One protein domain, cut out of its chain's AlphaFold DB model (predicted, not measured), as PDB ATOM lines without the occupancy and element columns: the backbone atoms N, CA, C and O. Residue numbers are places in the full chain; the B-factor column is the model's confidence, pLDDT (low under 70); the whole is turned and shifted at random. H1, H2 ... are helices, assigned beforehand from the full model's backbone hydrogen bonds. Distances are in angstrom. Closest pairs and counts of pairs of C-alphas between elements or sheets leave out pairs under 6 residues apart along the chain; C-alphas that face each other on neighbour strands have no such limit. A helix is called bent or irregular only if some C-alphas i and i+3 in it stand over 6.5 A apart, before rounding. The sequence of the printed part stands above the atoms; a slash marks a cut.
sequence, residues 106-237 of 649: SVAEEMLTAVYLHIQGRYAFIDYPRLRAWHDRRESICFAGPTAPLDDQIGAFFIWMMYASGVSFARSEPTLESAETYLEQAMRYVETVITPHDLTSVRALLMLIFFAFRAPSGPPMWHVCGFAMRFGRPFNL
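Overview. This is residues 106 to 237 of the 649 residues of an uncharacterized protein of Saitozyma podzolica (UniProt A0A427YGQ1). The long helix H4 runs through the middle, with H5 and H7 packed along it at shallow tilts, while H1 and H2 cross it nearly at right angles, side by side. H8 folds back along H7 as the end layer, and the short H3 and H6 pack on the first part of H4. The 132 printed residues have eight named helices, H1 to H8 in chain order, and no named strand; the class is all helix, with packing part aligned, part crossed. The whole is compact, with a radius of gyration of the C-alphas of 14.2 A and spans of 41 by 34 by 25 A.

Arrangement. Begin with H1, residues 106 to 120, which touches residues 162 to 169 of H4, the hub helix of residues 150 to 169, about perpendicular at 88 degrees; look at the C-alphas of Met 111 and Gly 166, the closest, 4.6 A apart. H2, residues 128 to 135, touches H4 about perpendicular at 84 degrees, the closest C-alphas being those of Trp 134 and Gly 155, 5.7 A apart. H1 and H2 are close but not clearly touching, at 7.5 A between C-alphas 116 and 128. H3, residues 138 to 141, touches H4 with the C-alphas of Ile 141 and Asp 152 closest, at 5.3 A. H5, residues 179 to 187, forms a hairpin with H4, a shallow tilt of 14 degrees, opposite ways; C-alphas 164 and 179 are closest, at 4.3 A. H6, residues 190 to 194, touches H4, with C-alphas 154 and 193 closest at 6.1 A. H7, residues 199 to 212, touches H4 at a shallow tilt of 23 degrees, the same way, with C-alphas 165 and 211 closest at 5.6 A. H8, residues 221 to 230, forms a hairpin with H7, a shallow tilt of 18 degrees, opposite ways, C-alphas 212 and 221 being closest at 6.6 A; H4 and H8 are apart. In H1, H2, H5, H6, H7 and H8 every O i to N i+4 pair is within hydrogen-bond range, in H4 14 of 16 are, and H3 is too short for such a pair.

Along the chain. Find C-alpha 106 at (0.073, 17.736, 8.238); from there H1 runs 20.6 A to C-alpha 120. H4 begins at C-alpha 150 (25.164, 26.148, 15.264) and runs 29.3 A; it is irregular, but only just, with C-alphas 165 and 168 6.7 A apart. H7 is 19.8 A long, and H8, 14.0 A long, ends at C-alpha 230 (21.261, 50.444, 15.622).

Size, cuts and confidence. The C-alphas of Pro 174 and Leu 237, the two farthest apart, are 44.6 A apart. The printed part has no cut, and no link is long. Look for low confidence, pLDDT under 70, in residues 171 to 174 and 212 to 237.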
ATOM      1  N   SER A 106       0.971  17.169   9.248       89.25
ATOM      2  CA  SER A 106       0.073  17.736   8.238       89.25
ATOM      3  C   SER A 106      -0.141  19.236   8.417       89.25
ATOM      4  O   SER A 106      -0.131  19.971   7.434       89.25
ATOM      5  N   VAL A 107      -0.309  19.691   9.662       89.50
ATOM      6  CA  VAL A 107      -0.502  21.112   9.986       89.50
ATOM      7  C   VAL A 107       0.802  21.877   9.778       89.50
ATOM      8  O   VAL A 107       0.795  22.944   9.175       89.50
ATOM      9  N   ALA A 108       1.931  21.303  10.195       91.06
ATOM     10  CA  ALA A 108       3.258  21.871   9.984       91.06
ATOM     11  C   ALA A 108       3.552  22.096   8.488       91.06
ATOM     12  O   ALA A 108       4.025  23.164   8.103       91.06
ATOM     13  N   GLU A 109       3.201  21.129   7.632       91.94
ATOM     14  CA  GLU A 109       3.344  21.246   6.176       91.94
ATOM     15  C   GLU A 109       2.410  22.309   5.572       91.94
ATOM     16  O   GLU A 109       2.818  23.057   4.678       91.94
ATOM     17  N   GLU A 110       1.168  22.408   6.059       89.75
ATOM     18  CA  GLU A 110       0.219  23.451   5.646       89.75
ATOM     19  C   GLU A 110       0.744  24.847   6.013       89.75
ATOM     20  O   GLU A 110       0.775  25.732   5.154       89.75
ATOM     21  N   MET A 111       1.236  25.022   7.244       89.50
ATOM     22  CA  MET A 111       1.849  26.266   7.724       89.50
ATOM     23  C   MET A 111       3.089  26.634   6.905       89.50
ATOM     24  O   MET A 111       3.179  27.761   6.413       89.50
ATOM     25  N   LEU A 112       4.009  25.685   6.691       91.56
ATOM     26  CA  LEU A 112       5.215  25.893   5.887       91.56
ATOM     27  C   LEU A 112       4.857  26.322   4.463       91.56
ATOM     28  O   LEU A 112       5.413  27.296   3.955       91.56
ATOM     29  N   THR A 113       3.914  25.623   3.828       90.56
ATOM     30  CA  THR A 113       3.469  25.929   2.464       90.56
ATOM     31  C   THR A 113       2.822  27.308   2.395       90.56
ATOM     32  O   THR A 113       3.140  28.091   1.501       90.56
ATOM     33  N   ALA A 114       1.939  27.639   3.338       87.25
ATOM     34  CA  ALA A 114       1.266  28.933   3.371       87.25
ATOM     35  C   ALA A 114       2.264  30.088   3.545       87.25
ATOM     36  O   ALA A 114       2.228  31.052   2.777       87.25
ATOM     37  N   VAL A 115       3.190  29.967   4.501       87.75
ATOM     38  CA  VAL A 115       4.235  30.969   4.756       87.75
ATOM     39  C   VAL A 115       5.176  31.093   3.556       87.75
ATOM     40  O   VAL A 115       5.481  32.212   3.141       87.75
ATOM     41  N   TYR A 116       5.577  29.974   2.945       90.50
ATOM     42  CA  TYR A 116       6.404  29.968   1.738       90.50
ATOM     43  C   TYR A 116       5.728  30.707   0.587       90.50
ATOM     44  O   TYR A 116       6.295  31.668   0.076       90.50
ATOM     45  N   LEU A 117       4.503  30.325   0.214       88.62
ATOM     46  CA  LEU A 117       3.768  30.969  -0.880       88.62
ATOM     47  C   LEU A 117       3.648  32.481  -0.660       88.62
ATOM     48  O   LEU A 117       3.720  33.262  -1.613       88.62
ATOM     49  N   HIS A 118       3.515  32.887   0.601       82.56
ATOM     50  CA  HIS A 118       3.398  34.276   0.997       82.56
ATOM     51  C   HIS A 118       4.710  35.062   0.868       82.56
ATOM     52  O   HIS A 118       4.753  36.103   0.208       82.56
ATOM     53  N   ILE A 119       5.780  34.587   1.509       86.50
ATOM     54  CA  ILE A 119       7.075  35.280   1.545       86.50
ATOM     55  C   ILE A 119       7.750  35.210   0.175       86.50
ATOM     56  O   ILE A 119       8.250  36.221  -0.325       86.50
ATOM     57  N   GLN A 120       7.727  34.036  -0.455       89.94
ATOM     58  CA  GLN A 120       8.356  33.798  -1.749       89.94
ATOM     59  C   GLN A 120       7.701  34.624  -2.856       89.94
ATOM     60  O   GLN A 120       8.399  35.177  -3.698       89.94
ATOM     61  N   GLY A 121       6.374  34.769  -2.839       86.38
ATOM     62  CA  GLY A 121       5.666  35.533  -3.863       86.38
ATOM     63  C   GLY A 121       5.959  37.037  -3.848       86.38
ATOM     64  O   GLY A 121       5.672  37.709  -4.840       86.38
ATOM     65  N   ARG A 122       6.510  37.588  -2.757       81.19
ATOM     66  CA  ARG A 122       6.686  39.043  -2.599       81.19
ATOM     67  C   ARG A 122       8.119  39.483  -2.323       81.19
ATOM     68  O   ARG A 122       8.538  40.479  -2.901       81.19
ATOM     69  N   TYR A 123       8.843  38.772  -1.462       82.69
ATOM     70  CA  TYR A 123      10.159  39.209  -0.987       82.69
ATOM     71  C   TYR A 123      11.287  38.243  -1.328       82.69
ATOM     72  O   TYR A 123      12.407  38.689  -1.544       82.69
ATOM     73  N   ALA A 124      11.002  36.937  -1.334       87.56
ATOM     74  CA  ALA A 124      11.974  35.878  -1.617       87.56
ATOM     75  C   ALA A 124      13.307  35.990  -0.833       87.56
ATOM     76  O   ALA A 124      14.374  35.702  -1.366       87.56
ATOM     77  N   PHE A 125      13.264  36.405   0.445       87.06
ATOM     78  CA  PHE A 125      14.468  36.513   1.293       87.06
ATOM     79  C   PHE A 125      14.827  35.212   2.040       87.06
ATOM     80  O   PHE A 125      15.929  35.100   2.586       87.06
ATOM     81  N   ILE A 126      13.908  34.241   2.091       87.44
ATOM     82  CA  ILE A 126      14.095  32.944   2.758       87.44
ATOM     83  C   ILE A 126      14.765  31.957   1.802       87.44
ATOM     84  O   ILE A 126      14.302  31.752   0.684       87.44
ATOM     85  N   ASP A 127      15.809  31.287   2.286       89.38
ATOM     86  CA  ASP A 127      16.370  30.096   1.647       89.38
ATOM     87  C   ASP A 127      15.432  28.906   1.907       89.38
ATOM     88  O   ASP A 127      15.483  28.262   2.961       89.38
ATOM     89  N   TYR A 128      14.499  28.683   0.979       90.69
ATOM     90  CA  TYR A 128      13.479  27.646   1.120       90.69
ATOM     91  C   TYR A 128      14.057  26.221   1.147       90.69
ATOM     92  O   TYR A 128      13.661  25.477   2.046       90.69
ATOM     93  N   PRO A 129      15.007  25.829   0.270       91.25
ATOM     94  CA  PRO A 129      15.652  24.517   0.357       91.25
ATOM     95  C   PRO A 129      16.253  24.235   1.737       91.25
ATOM     96  O   PRO A 129      16.048  23.157   2.302       91.25
ATOM     97  N   ARG A 130      16.948  25.218   2.323       92.62
ATOM     98  CA  ARG A 130      17.539  25.067   3.658       92.62
ATOM     99  C   ARG A 130      16.478  24.998   4.755       92.62
ATOM    100  O   ARG A 130      16.559  24.125   5.617       92.62
ATOM    101  N   LEU A 131      15.450  25.850   4.690       93.62
ATOM    102  CA  LEU A 131      14.317  25.793   5.619       93.62
ATOM    103  C   LEU A 131      13.589  24.446   5.550       93.62
ATOM    104  O   LEU A 131      13.215  23.898   6.588       93.62
ATOM    105  N   ARG A 132      13.428  23.885   4.349       94.00
ATOM    106  CA  ARG A 132      12.821  22.571   4.140       94.00
ATOM    107  C   ARG A 132      13.655  21.461   4.770       94.00
ATOM    108  O   ARG A 132      13.116  20.665   5.533       94.00
ATOM    109  N   ALA A 133      14.965  21.461   4.535       94.12
ATOM    110  CA  ALA A 133      15.887  20.482   5.114       94.12
ATOM    111  C   ALA A 133      15.920  20.527   6.654       94.12
ATOM    112  O   ALA A 133      16.094  19.495   7.315       94.12
ATOM    113  N   TRP A 134      15.746  21.712   7.243       95.75
ATOM    114  CA  TRP A 134      15.532  21.866   8.682       95.75
ATOM    115  C   TRP A 134      14.165  21.309   9.105       95.75
ATOM    116  O   TRP A 134      14.095  20.498  10.029       95.75
ATOM    117  N   HIS A 135      13.083  21.685   8.420       95.56
ATOM    118  CA  HIS A 135      11.719  21.262   8.751       95.56
ATOM    119  C   HIS A 135      11.527  19.736   8.693       95.56
ATOM    120  O   HIS A 135      10.872  19.159   9.566       95.56
ATOM    121  N   ASP A 136      12.163  19.059   7.736       94.62
ATOM    122  CA  ASP A 136      12.138  17.595   7.619       94.62
ATOM    123  C   ASP A 136      12.756  16.902   8.852       94.62
ATOM    124  O   ASP A 136      12.395  15.773   9.187       94.62
ATOM    125  N   ARG A 137      13.641  17.597   9.582       94.06
ATOM    126  CA  ARG A 137      14.281  17.137  10.826       94.06
ATOM    127  C   ARG A 137      13.791  17.894  12.069       94.06
ATOM    128  O   ARG A 137      14.460  17.846  13.106       94.06
ATOM    129  N   ARG A 138      12.625  18.561  12.001       93.44
ATOM    130  CA  ARG A 138      12.090  19.459  13.053       93.44
ATOM    131  C   ARG A 138      12.109  18.870  14.466       93.44
ATOM    132  O   ARG A 138      12.418  19.579  15.415       93.44
ATOM    133  N   GLU A 139      11.839  17.573  14.609       91.06
ATOM    134  CA  GLU A 139      11.803  16.891  15.913       91.06
ATOM    135  C   GLU A 139      13.169  16.884  16.610       91.06
ATOM    136  O   GLU A 139      13.238  16.918  17.836       91.06
ATOM    137  N   SER A 140      14.255  16.886  15.833       89.00
ATOM    138  CA  SER A 140      15.625  16.881  16.352       89.00
ATOM    139  C   SER A 140      16.186  18.278  16.628       89.00
ATOM    140  O   SER A 140      17.026  18.417  17.513       89.00
ATOM    141  N   ILE A 141      15.718  19.308  15.912       91.69
ATOM    142  CA  ILE A 141      16.335  20.644  15.954       91.69
ATOM    143  C   ILE A 141      15.511  21.700  16.694       91.69
ATOM    144  O   ILE A 141      16.097  22.607  17.270       91.69
ATOM    145  N   CYS A 142      14.179  21.593  16.771       87.69
ATOM    146  CA  CYS A 142      13.344  22.620  17.414       87.69
ATOM    147  C   CYS A 142      13.658  22.844  18.905       87.69
ATOM    148  O   CYS A 142      13.366  23.906  19.449       87.69
ATOM    149  N   PHE A 143      14.264  21.863  19.571       88.44
ATOM    150  CA  PHE A 143      14.702  21.969  20.966       88.44
ATOM    151  C   PHE A 143      16.224  21.844  21.096       88.44
ATOM    152  O   PHE A 143      16.727  21.377  22.118       88.44
ATOM    153  N   ALA A 144      16.965  22.241  20.056       88.31
ATOM    154  CA  ALA A 144      18.421  22.282  20.068       88.31
ATOM    155  C   ALA A 144      18.919  23.076  21.288       88.31
ATOM    156  O   ALA A 144      18.530  24.226  21.495       88.31
ATOM    157  N   GLY A 145      19.751  22.449  22.120       86.12
ATOM    158  CA  GLY A 145      20.365  23.113  23.270       86.12
ATOM    159  C   GLY A 145      21.554  23.999  22.870       86.12
ATOM    160  O   GLY A 145      22.004  23.945  21.726       86.12
ATOM    161  N   PRO A 146      22.151  24.747  23.817       84.19
ATOM    162  CA  PRO A 146      23.322  25.595  23.550       84.19
ATOM    163  C   PRO A 146      24.551  24.828  23.035       84.19
ATOM    164  O   PRO A 146      25.435  25.406  22.411       84.19
ATOM    165  N   THR A 147      24.623  23.521  23.309       88.75
ATOM    166  CA  THR A 147      25.700  22.625  22.863       88.75
ATOM    167  C   THR A 147      25.432  21.966  21.510       88.75
ATOM    168  O   THR A 147      26.296  21.247  21.006       88.75
ATOM    169  N   ALA A 148      24.245  22.167  20.934       90.50
ATOM    170  CA  ALA A 148      23.906  21.647  19.617       90.50
ATOM    171  C   ALA A 148      24.699  22.378  18.519       90.50
ATOM    172  O   ALA A 148      25.142  23.514  18.735       90.50
ATOM    173  N   PRO A 149      24.862  21.768  17.331       93.88
ATOM    174  CA  PRO A 149      25.463  22.433  16.182       93.88
ATOM    175  C   PRO A 149      24.819  23.798  15.910       93.88
ATOM    176  O   PRO A 149      23.602  23.949  15.999       93.88
ATOM    177  N   LEU A 150      25.637  24.787  15.540       91.88
ATOM    178  CA  LEU A 150      25.164  26.148  15.264       91.88
ATOM    179  C   LEU A 150      24.059  26.170  14.194       91.88
ATOM    180  O   LEU A 150      23.081  26.896  14.340       91.88
ATOM    181  N   ASP A 151      24.187  25.342  13.153       93.25
ATOM    182  CA  ASP A 151      23.182  25.228  12.089       93.25
ATOM    183  C   ASP A 151      21.813  24.769  12.613       93.25
ATOM    184  O   ASP A 151      20.791  25.300  12.190       93.25
ATOM    185  N   ASP A 152      21.788  23.851  13.584       94.38
ATOM    186  CA  ASP A 152      20.546  23.354  14.176       94.38
ATOM    187  C   ASP A 152      19.885  24.427  15.054       94.38
ATOM    188  O   ASP A 152      18.664  24.561  15.039       94.38
ATOM    189  N   GLN A 153      20.673  25.239  15.769       93.25
ATOM    190  CA  GLN A 153      20.161  26.381  16.542       93.25
ATOM    191  C   GLN A 153      19.576  27.472  15.629       93.25
ATOM    192  O   GLN A 153      18.511  28.021  15.911       93.25
ATOM    193  N   ILE A 154      20.246  27.761  14.508       93.94
ATOM    194  CA  ILE A 154      19.734  28.675  13.478       93.94
ATOM    195  C   ILE A 154      18.443  28.107  12.868       93.94
ATOM    196  O   ILE A 154      17.451  28.824  12.735       93.94
ATOM    197  N   GLY A 155      18.427  26.816  12.530       94.25
ATOM    198  CA  GLY A 155      17.247  26.139  11.998       94.25
ATOM    199  C   GLY A 155      16.067  26.161  12.968       94.25
ATOM    200  O   GLY A 155      14.941  26.433  12.550       94.25
ATOM    201  N   ALA A 156      16.322  25.969  14.266       94.56
ATOM    202  CA  ALA A 156      15.316  26.076  15.320       94.56
ATOM    203  C   ALA A 156      14.646  27.455  15.314       94.56
ATOM    204  O   ALA A 156      13.418  27.534  15.286       94.56
ATOM    205  N   PHE A 157      15.437  28.535  15.260       94.56
ATOM    206  CA  PHE A 157      14.915  29.900  15.159       94.56
ATOM    207  C   PHE A 157      13.952  30.054  13.974       94.56
ATOM    208  O   PHE A 157      12.808  30.479  14.151       94.56
ATOM    209  N   PHE A 158      14.386  29.686  12.765       95.00
ATOM    210  CA  PHE A 158      13.576  29.886  11.560       95.00
ATOM    211  C   PHE A 158      12.320  29.013  11.531       95.00
ATOM    212  O   PHE A 158      11.283  29.476  11.054       95.00
ATOM    213  N   ILE A 159      12.370  27.791  12.066       95.06
ATOM    214  CA  ILE A 159      11.183  26.935  12.173       95.06
ATOM    215  C   ILE A 159      10.176  27.520  13.161       95.06
ATOM    216  O   ILE A 159       8.995  27.607  12.830       95.06
ATOM    217  N   TRP A 160      10.614  27.952  14.346       93.25
ATOM    218  CA  TRP A 160       9.702  28.551  15.319       93.25
ATOM    219  C   TRP A 160       9.101  29.861  14.811       93.25
ATOM    220  O   TRP A 160       7.898  30.063  14.954       93.25
ATOM    221  N   MET A 161       9.883  30.695  14.120       90.44
ATOM    222  CA  MET A 161       9.367  31.888  13.438       90.44
ATOM    223  C   MET A 161       8.363  31.549  12.329       90.44
ATOM    224  O   MET A 161       7.369  32.263  12.155       90.44
ATOM    225  N   MET A 162       8.602  30.467  11.580       91.75
ATOM    226  CA  MET A 162       7.664  29.967  10.575       91.75
ATOM    227  C   MET A 162       6.359  29.516  11.228       91.75
ATOM    228  O   MET A 162       5.301  29.936  10.766       91.75
ATOM    229  N   TYR A 163       6.407  28.757  12.328       90.81
ATOM    230  CA  TYR A 163       5.194  28.360  13.044       90.81
ATOM    231  C   TYR A 163       4.459  29.555  13.630       90.81
ATOM    232  O   TYR A 163       3.268  29.696  13.370       90.81
ATOM    233  N   ALA A 164       5.159  30.459  14.316       86.88
ATOM    234  CA  ALA A 164       4.577  31.677  14.873       86.88
ATOM    235  C   ALA A 164       3.822  32.484  13.803       86.88
ATOM    236  O   ALA A 164       2.690  32.913  14.013       86.88
ATOM    237  N   SER A 165       4.408  32.616  12.611       84.69
ATOM    238  CA  SER A 165       3.773  33.318  11.487       84.69
ATOM    239  C   SER A 165       2.695  32.492  10.769       84.69
ATOM    240  O   SER A 165       1.806  33.051  10.121       84.69
ATOM    241  N   GLY A 166       2.811  31.167  10.850       83.19
ATOM    242  CA  GLY A 166       1.981  30.162  10.201       83.19
ATOM    243  C   GLY A 166       0.647  29.909  10.900       83.19
ATOM    244  O   GLY A 166      -0.299  29.504  10.227       83.19
ATOM    245  N   VAL A 167       0.542  30.179  12.210       82.62
ATOM    246  CA  VAL A 167      -0.681  29.923  13.005       82.62
ATOM    247  C   VAL A 167      -1.895  30.594  12.377       82.62
ATOM    248  O   VAL A 167      -2.935  29.963  12.229       82.62
ATOM    249  N   SER A 168      -1.754  31.834  11.904       71.94
ATOM    250  CA  SER A 168      -2.856  32.577  11.278       71.94
ATOM    251  C   SER A 168      -3.313  32.010   9.925       71.94
ATOM    252  O   SER A 168      -4.300  32.486   9.367       71.94
ATOM    253  N   PHE A 169      -2.562  31.070   9.345       70.81
ATOM    254  CA  PHE A 169      -2.896  30.404   8.085       70.81
ATOM    255  C   PHE A 169      -3.397  28.972   8.285       70.81
ATOM    256  O   PHE A 169      -4.013  28.422   7.372       70.81
ATOM    257  N   ALA A 170      -3.126  28.366   9.443       71.94
ATOM    258  CA  ALA A 170      -3.574  27.021   9.757       71.94
ATOM    259  C   ALA A 170      -5.081  27.008  10.043       71.94
ATOM    260  O   ALA A 170      -5.640  27.939  10.626       71.94
ATOM    261  N   ARG A 171      -5.752  25.920   9.657       64.56
ATOM    262  CA  ARG A 171      -7.123  25.664  10.113       64.56
ATOM    263  C   ARG A 171      -7.105  25.491  11.627       64.56
ATOM    264  O   ARG A 171      -6.160  24.912  12.152       64.56
ATOM    265  N   SER A 172      -8.148  25.976  12.303       61.03
ATOM    266  CA  SER A 172      -8.244  25.959  13.765       61.03
ATOM    267  C   SER A 172      -8.200  24.529  14.313       61.03
ATOM    268  O   SER A 172      -9.220  23.856  14.447       61.03
ATOM    269  N   GLU A 173      -6.994  24.073  14.620       67.56
ATOM    270  CA  GLU A 173      -6.695  22.827  15.305       67.56
ATOM    271  C   GLU A 173      -6.673  23.113  16.810       67.56
ATOM    272  O   GLU A 173      -5.901  23.961  17.253       67.56
ATOM    273  N   PRO A 174      -7.484  22.417  17.626       65.50
ATOM    274  CA  PRO A 174      -7.588  22.689  19.061       65.50
ATOM    275  C   PRO A 174      -6.298  22.374  19.837       65.50
ATOM    276  O   PRO A 174      -6.203  22.692  21.017       65.50
ATOM    277  N   THR A 175      -5.329  21.717  19.194       70.50
ATOM    278  CA  THR A 175      -4.028  21.352  19.768       70.50
ATOM    279  C   THR A 175      -2.916  22.355  19.455       70.50
ATOM    280  O   THR A 175      -1.814  22.213  19.986       70.50
ATOM    281  N   LEU A 176      -3.179  23.338  18.585       81.00
ATOM    282  CA  LEU A 176      -2.185  24.314  18.157       81.00
ATOM    283  C   LEU A 176      -2.028  25.406  19.222       81.00
ATOM    284  O   LEU A 176      -3.010  25.977  19.691       81.00
ATOM    285  N   GLU A 177      -0.783  25.686  19.596       83.19
ATOM    286  CA  GLU A 177      -0.456  26.750  20.548       83.19
ATOM    287  C   GLU A 177      -0.557  28.128  19.871       83.19
ATOM    288  O   GLU A 177      -0.599  28.244  18.641       83.19
ATOM    289  N   SER A 178      -0.592  29.193  20.676       82.38
ATOM    290  CA  SER A 178      -0.680  30.554  20.147       82.38
ATOM    291  C   SER A 178       0.600  30.986  19.415       82.38
ATOM    292  O   SER A 178       1.694  30.449  19.622       82.38
ATOM    293  N   ALA A 179       0.463  31.997  18.555       82.12
ATOM    294  CA  ALA A 179       1.578  32.581  17.813       82.12
ATOM    295  C   ALA A 179       2.667  33.142  18.750       82.12
ATOM    296  O   ALA A 179       3.857  33.038  18.448       82.12
ATOM    297  N   GLU A 180       2.268  33.684  19.901       79.81
ATOM    298  CA  GLU A 180       3.146  34.205  20.951       79.81
ATOM    299  C   GLU A 180       3.990  33.104  21.586       79.81
ATOM    300  O   GLU A 180       5.199  33.271  21.716       79.81
ATOM    301  N   THR A 181       3.393  31.955  21.913       84.19
ATOM    302  CA  THR A 181       4.132  30.829  22.502       84.19
ATOM    303  C   THR A 181       5.233  30.339  21.550       84.19
ATOM    304  O   THR A 181       6.355  30.048  21.971       84.19
ATOM    305  N   TYR A 182       4.954  30.290  20.243       87.69
ATOM    306  CA  TYR A 182       5.972  29.952  19.244       87.69
ATOM    307  C   TYR A 182       7.030  31.049  19.074       87.69
ATOM    308  O   TYR A 182       8.210  30.728  18.907       87.69
ATOM    309  N   LEU A 183       6.648  32.328  19.160       84.88
ATOM    310  CA  LEU A 183       7.597  33.442  19.151       84.88
ATOM    311  C   LEU A 183       8.545  33.371  20.352       84.88
ATOM    312  O   LEU A 183       9.754  33.464  20.165       84.88
ATOM    313  N   GLU A 184       8.034  33.177  21.568       84.06
ATOM    314  CA  GLU A 184       8.857  33.058  22.780       84.06
ATOM    315  C   GLU A 184       9.915  31.961  22.638       84.06
ATOM    316  O   GLU A 184      11.075  32.141  23.022       84.06
ATOM    317  N   GLN A 185       9.534  30.841  22.025       87.50
ATOM    318  CA  GLN A 185      10.455  29.751  21.747       87.50
ATOM    319  C   GLN A 185      11.499  30.127  20.683       87.50
ATOM    320  O   GLN A 185      12.677  29.807  20.858       87.50
ATOM    321  N   ALA A 186      11.118  30.850  19.624       89.44
ATOM    322  CA  ALA A 186      12.068  31.386  18.646       89.44
ATOM    323  C   ALA A 186      13.068  32.351  19.299       89.44
ATOM    324  O   ALA A 186      14.270  32.283  19.033       89.44
ATOM    325  N   MET A 187      12.594  33.211  20.203       85.88
ATOM    326  CA  MET A 187      13.408  34.238  20.854       85.88
ATOM    327  C   MET A 187      14.545  33.665  21.708       85.88
ATOM    328  O   MET A 187      15.543  34.350  21.907       85.88
ATOM    329  N   ARG A 188      14.487  32.393  22.129       86.81
ATOM    330  CA  ARG A 188      15.618  31.714  22.798       86.81
ATOM    331  C   ARG A 188      16.870  31.608  21.928       86.81
ATOM    332  O   ARG A 188      17.971  31.523  22.456       86.81
ATOM    333  N   TYR A 189      16.697  31.623  20.610       87.12
ATOM    334  CA  TYR A 189      17.770  31.512  19.625       87.12
ATOM    335  C   TYR A 189      18.139  32.867  19.000       87.12
ATOM    336  O   TYR A 189      18.994  32.918  18.116       87.12
ATOM    337  N   VAL A 190      17.508  33.971  19.434       85.62
ATOM    338  CA  VAL A 190      17.677  35.294  18.807       85.62
ATOM    339  C   VAL A 190      19.126  35.775  18.859       85.62
ATOM    340  O   VAL A 190      19.647  36.282  17.871       85.62
ATOM    341  N   GLU A 191      19.808  35.565  19.984       82.38
ATOM    342  CA  GLU A 191      21.205  35.961  20.144       82.38
ATOM    343  C   GLU A 191      22.099  35.197  19.161       82.38
ATOM    344  O   GLU A 191      22.927  35.805  18.484       82.38
ATOM    345  N   THR A 192      21.862  33.893  18.997       85.62
ATOM    346  CA  THR A 192      22.590  33.032  18.058       85.62
ATOM    347  C   THR A 192      22.474  33.519  16.614       85.62
ATOM    348  O   THR A 192      23.457  33.478  15.876       85.62
ATOM    349  N   VAL A 193      21.295  33.998  16.197       85.44
ATOM    350  CA  VAL A 193      21.067  34.446  14.811       85.44
ATOM    351  C   VAL A 193      21.422  35.916  14.570       85.44
ATOM    352  O   VAL A 193      21.767  36.263  13.444       85.44
ATOM    353  N   ILE A 194      21.368  36.787  15.583       80.50
ATOM    354  CA  ILE A 194      21.638  38.231  15.437       80.50
ATOM    355  C   ILE A 194      23.117  38.583  15.657       80.50
ATOM    356  O   ILE A 194      23.655  39.423  14.937       80.50
ATOM    357  N   THR A 195      23.795  37.933  16.605       81.50
ATOM    358  CA  THR A 195      25.199  38.226  16.967       81.50
ATOM    359  C   THR A 195      26.213  38.099  15.819       81.50
ATOM    360  O   THR A 195      27.187  38.853  15.816       81.50
ATOM    361  N   PRO A 196      26.048  37.202  14.827       79.62
ATOM    362  CA  PRO A 196      26.999  37.093  13.719       79.62
ATOM    363  C   PRO A 196      27.047  38.315  12.791       79.62
ATOM    364  O   PRO A 196      28.039  38.493  12.090       79.62
ATOM    365  N   HIS A 197      26.008  39.160  12.786       80.06
ATOM    366  CA  HIS A 197      25.865  40.294  11.865       80.06
ATOM    367  C   HIS A 197      26.064  39.895  10.392       80.06
ATOM    368  O   HIS A 197      26.661  40.632   9.609       80.06
ATOM    369  N   ASP A 198      25.563  38.739   9.982       84.56
ATOM    370  CA  ASP A 198      25.697  38.225   8.619       84.56
ATOM    371  C   ASP A 198      24.349  38.283   7.873       84.56
ATOM    372  O   ASP A 198      23.375  38.906   8.310       84.56
ATOM    373  N   LEU A 199      24.280  37.630   6.711       84.88
ATOM    374  CA  LEU A 199      23.036  37.517   5.954       84.88
ATOM    375  C   LEU A 199      21.963  36.718   6.719       84.88
ATOM    376  O   LEU A 199      20.770  36.950   6.527       84.88
ATOM    377  N   THR A 200      22.363  35.802   7.604       87.94
ATOM    378  CA  THR A 200      21.455  35.068   8.497       87.94
ATOM    379  C   THR A 200      20.780  36.025   9.473       87.94
ATOM    380  O   THR A 200      19.557  35.982   9.605       87.94
ATOM    381  N   SER A 201      21.538  36.953  10.063       85.88
ATOM    382  CA  SER A 201      20.998  38.003  10.932       85.88
ATOM    383  C   SER A 201      19.988  38.885  10.200       85.88
ATOM    384  O   SER A 201      18.915  39.161  10.732       85.88
ATOM    385  N   VAL A 202      20.273  39.277   8.953       83.50
ATOM    386  CA  VAL A 202      19.330  40.065   8.136       83.50
ATOM    387  C   VAL A 202      18.041  39.283   7.871       83.50
ATOM    388  O   VAL A 202      16.951  39.819   8.063       83.50
ATOM    389  N   ARG A 203      18.134  38.002   7.494       87.19
ATOM    390  CA  ARG A 203      16.952  37.144   7.288       87.19
ATOM    391  C   ARG A 203      16.143  36.952   8.569       87.19
ATOM    392  O   ARG A 203      14.916  36.952   8.513       87.19
ATOM    393  N   ALA A 204      16.813  36.807   9.710       86.81
ATOM    394  CA  ALA A 204      16.162  36.684  11.009       86.81
ATOM    395  C   ALA A 204      15.403  37.965  11.383       86.81
ATOM    396  O   ALA A 204      14.243  37.895  11.785       86.81
ATOM    397  N   LEU A 205      16.012  39.135  11.164       81.31
ATOM    398  CA  LEU A 205      15.350  40.429  11.343       81.31
ATOM    399  C   LEU A 205      14.146  40.578  10.412       81.31
ATOM    400  O   LEU A 205      13.078  40.966  10.872       81.31
ATOM    401  N   LEU A 206      14.274  40.220   9.132       81.75
ATOM    402  CA  LEU A 206      13.155  40.261   8.183       81.75
ATOM    403  C   LEU A 206      12.011  39.319   8.590       81.75
ATOM    404  O   LEU A 206      10.851  39.687   8.427       81.75
ATOM    405  N   MET A 207      12.307  38.152   9.174       85.00
ATOM    406  CA  MET A 207      11.285  37.265   9.746       85.00
ATOM    407  C   MET A 207      10.604  37.857  10.979       85.00
ATOM    408  O   MET A 207       9.387  37.745  11.113       85.00
ATOM    409  N   LEU A 208      11.356  38.493  11.878       80.19
ATOM    410  CA  LEU A 208      10.789  39.170  13.050       80.19
ATOM    411  C   LEU A 208       9.907  40.347  12.636       80.19
ATOM    412  O   LEU A 208       8.820  40.514  13.177       80.19
ATOM    413  N   ILE A 209      10.347  41.119  11.644       74.81
ATOM    414  CA  ILE A 209       9.565  42.191  11.031       74.81
ATOM    415  C   ILE A 209       8.280  41.604  10.435       74.81
ATOM    416  O   ILE A 209       7.188  42.043  10.787       74.81
ATOM    417  N   PHE A 210       8.395  40.565   9.600       77.06
ATOM    418  CA  PHE A 210       7.257  39.865   9.001       77.06
ATOM    419  C   PHE A 210       6.230  39.411  10.047       77.06
ATOM    420  O   PHE A 210       5.030  39.597   9.850       77.06
ATOM    421  N   PHE A 211       6.697  38.861  11.168       75.69
ATOM    422  CA  PHE A 211       5.847  38.462  12.282       75.69
ATOM    423  C   PHE A 211       5.216  39.664  13.002       75.69
ATOM    424  O   PHE A 211       4.005  39.675  13.213       75.69
ATOM    425  N   ALA A 212       5.995  40.698  13.335       67.81
ATOM    426  CA  ALA A 212       5.519  41.894  14.036       67.81
ATOM    427  C   ALA A 212       4.434  42.650  13.250       67.81
ATOM    428  O   ALA A 212       3.534  43.235  13.840       67.81
ATOM    429  N   PHE A 213       4.475  42.590  11.916       61.12
ATOM    430  CA  PHE A 213       3.416  43.120  11.053       61.12
ATOM    431  C   PHE A 213       2.093  42.340  11.132       61.12
ATOM    432  O   PHE A 213       1.057  42.858  10.718       61.12
ATOM    433  N   ARG A 214       2.118  41.089  11.607       60.75
ATOM    434  CA  ARG A 214       0.961  40.179  11.650       60.75
ATOM    435  C   ARG A 214       0.417  39.971  13.062       60.75
ATOM    436  O   ARG A 214      -0.767  39.680  13.201       60.75
ATOM    437  N   ALA A 215       1.265  40.093  14.082       56.53
ATOM    438  CA  ALA A 215       0.908  39.820  15.465       56.53
ATOM    439  C   ALA A 215       0.517  41.109  16.211       56.53
ATOM    440  O   ALA A 215       1.338  42.023  16.308       56.53
ATOM    441  N   PRO A 216      -0.689  41.187  16.803       46.19
ATOM    442  CA  PRO A 216      -1.112  42.345  17.597       46.19
ATOM    443  C   PRO A 216      -0.291  42.538  18.887       46.19
ATOM    444  O   PRO A 216      -0.239  43.635  19.430       46.19
ATOM    445  N   SER A 217       0.375  41.477  19.347       46.66
ATOM    446  CA  SER A 217       1.244  41.386  20.529       46.66
ATOM    447  C   SER A 217       2.746  41.434  20.192       46.66
ATOM    448  O   SER A 217       3.590  41.303  21.082       46.66
ATOM    449  N   GLY A 218       3.104  41.592  18.911       45.31
ATOM    450  CA  GLY A 218       4.498  41.648  18.473       45.31
ATOM    451  C   GLY A 218       5.239  42.876  19.024       45.31
ATOM    452  O   GLY A 218       4.607  43.877  19.377       45.31
ATOM    453  N   PRO A 219       6.587  42.852  19.091       46.25
ATOM    454  CA  PRO A 219       7.358  44.028  19.474       46.25
ATOM    455  C   PRO A 219       6.959  45.225  18.597       46.25
ATOM    456  O   PRO A 219       6.863  45.064  17.376       46.25
ATOM    457  N   PRO A 220       6.733  46.425  19.169       51.09
ATOM    458  CA  PRO A 220       6.299  47.573  18.386       51.09
ATOM    459  C   PRO A 220       7.262  47.813  17.226       51.09
ATOM    460  O   PRO A 220       8.477  47.824  17.418       51.09
ATOM    461  N   MET A 221       6.729  48.022  16.026       53.97
ATOM    462  CA  MET A 221       7.506  48.092  14.783       53.97
ATOM    463  C   MET A 221       8.693  49.057  14.853       53.97
ATOM    464  O   MET A 221       9.780  48.738  14.386       53.97
ATOM    465  N   TRP A 222       8.523  50.206  15.509       52.69
ATOM    466  CA  TRP A 222       9.595  51.183  15.690       52.69
ATOM    467  C   TRP A 222      10.759  50.658  16.549       52.69
ATOM    468  O   TRP A 222      11.888  51.103  16.356       52.69
ATOM    469  N   HIS A 223      10.531  49.693  17.448       52.94
ATOM    470  CA  HIS A 223      11.603  49.007  18.172       52.94
ATOM    471  C   HIS A 223      12.373  48.062  17.258       52.94
ATOM    472  O   HIS A 223      13.595  48.057  17.315       52.94
ATOM    473  N   VAL A 224      11.694  47.302  16.395       53.28
ATOM    474  CA  VAL A 224      12.354  46.365  15.467       53.28
ATOM    475  C   VAL A 224      13.106  47.127  14.372       53.28
ATOM    476  O   VAL A 224      14.275  46.844  14.110       53.28
ATOM    477  N   CYS A 225      12.490  48.164  13.803       52.50
ATOM    478  CA  CYS A 225      13.151  49.096  12.891       52.50
ATOM    479  C   CYS A 225      14.298  49.834  13.598       52.50
ATOM    480  O   CYS A 225      15.397  49.925  13.061       52.50
ATOM    481  N   GLY A 226      14.086  50.310  14.829       50.62
ATOM    482  CA  GLY A 226      15.103  50.964  15.657       50.62
ATOM    483  C   GLY A 226      16.279  50.063  16.013       50.62
ATOM    484  O   GLY A 226      17.420  50.519  16.028       50.62
ATOM    485  N   PHE A 227      16.023  48.780  16.251       54.38
ATOM    486  CA  PHE A 227      17.034  47.758  16.474       54.38
ATOM    487  C   PHE A 227      17.861  47.583  15.207       54.38
ATOM    488  O   PHE A 227      19.062  47.824  15.221       54.38
ATOM    489  N   ALA A 228      17.215  47.293  14.085       49.44
ATOM    490  CA  ALA A 228      17.903  47.068  12.829       49.44
ATOM    491  C   ALA A 228      18.676  48.324  12.334       49.44
ATOM    492  O   ALA A 228      19.779  48.183  11.808       49.44
ATOM    493  N   MET A 229      18.206  49.543  12.648       50.28
ATOM    494  CA  MET A 229      18.971  50.795  12.495       50.28
ATOM    495  C   MET A 229      20.230  50.855  13.385       50.28
ATOM    496  O   MET A 229      21.296  51.264  12.926       50.28
ATOM    497  N   ARG A 230      20.139  50.438  14.657       49.91
ATOM    498  CA  ARG A 230      21.261  50.444  15.622       49.91
ATOM    499  C   ARG A 230      22.354  49.418  15.300       49.91
ATOM    500  O   ARG A 230      23.493  49.641  15.692       49.91
ATOM    501  N   PHE A 231      22.049  48.364  14.539       51.00
ATOM    502  CA  PHE A 231      23.047  47.401  14.034       51.00
ATOM    503  C   PHE A 231      23.805  47.881  12.789       51.00
ATOM    504  O   PHE A 231      24.474  47.088  12.125       51.00
ATOM    505  N   GLY A 232      23.705  49.169  12.444       36.41
ATOM    506  CA  GLY A 232      24.427  49.737  11.305       36.41
ATOM    507  C   GLY A 232      23.999  49.125   9.972       36.41
ATOM    508  O   GLY A 232      24.786  49.085   9.028       36.41
ATOM    509  N   ARG A 233      22.773  48.595   9.895       49.38
ATOM    510  CA  ARG A 233      22.157  48.144   8.647       49.38
ATOM    511  C   ARG A 233      21.305  49.300   8.122       49.38
ATOM    512  O   ARG A 233      20.319  49.659   8.771       49.38
ATOM    513  N   PRO A 234      21.684  49.938   7.002       42.78
ATOM    514  CA  PRO A 234      20.923  51.063   6.485       42.78
ATOM    515  C   PRO A 234      19.560  50.565   5.989       42.78
ATOM    516  O   PRO A 234      19.498  49.829   5.011       42.78
ATOM    517  N   PHE A 235      18.462  51.003   6.613       43.25
ATOM    518  CA  PHE A 235      17.157  51.050   5.925       43.25
ATOM    519  C   PHE A 235      17.106  52.179   4.888       43.25
ATOM    520  O   PHE A 235      16.175  52.252   4.101       43.25
ATOM    521  N   ASN A 236      18.139  53.022   4.871       54.38
ATOM    522  CA  ASN A 236      18.312  54.133   3.950       54.38
ATOM    523  C   ASN A 236      19.530  53.894   3.051       54.38
ATOM    524  O   ASN A 236      20.315  54.814   2.826       54.38
ATOM    525  N   LEU A 237      19.739  52.649   2.604       62.97
ATOM    526  CA  LEU A 237      20.649  52.412   1.489       62.97
ATOM    527  C   LEU A 237      19.974  53.054   0.283       62.97
ATOM    528  O   LEU A 237      18.906  52.613  -0.140       62.97
TER     529      LEU A 237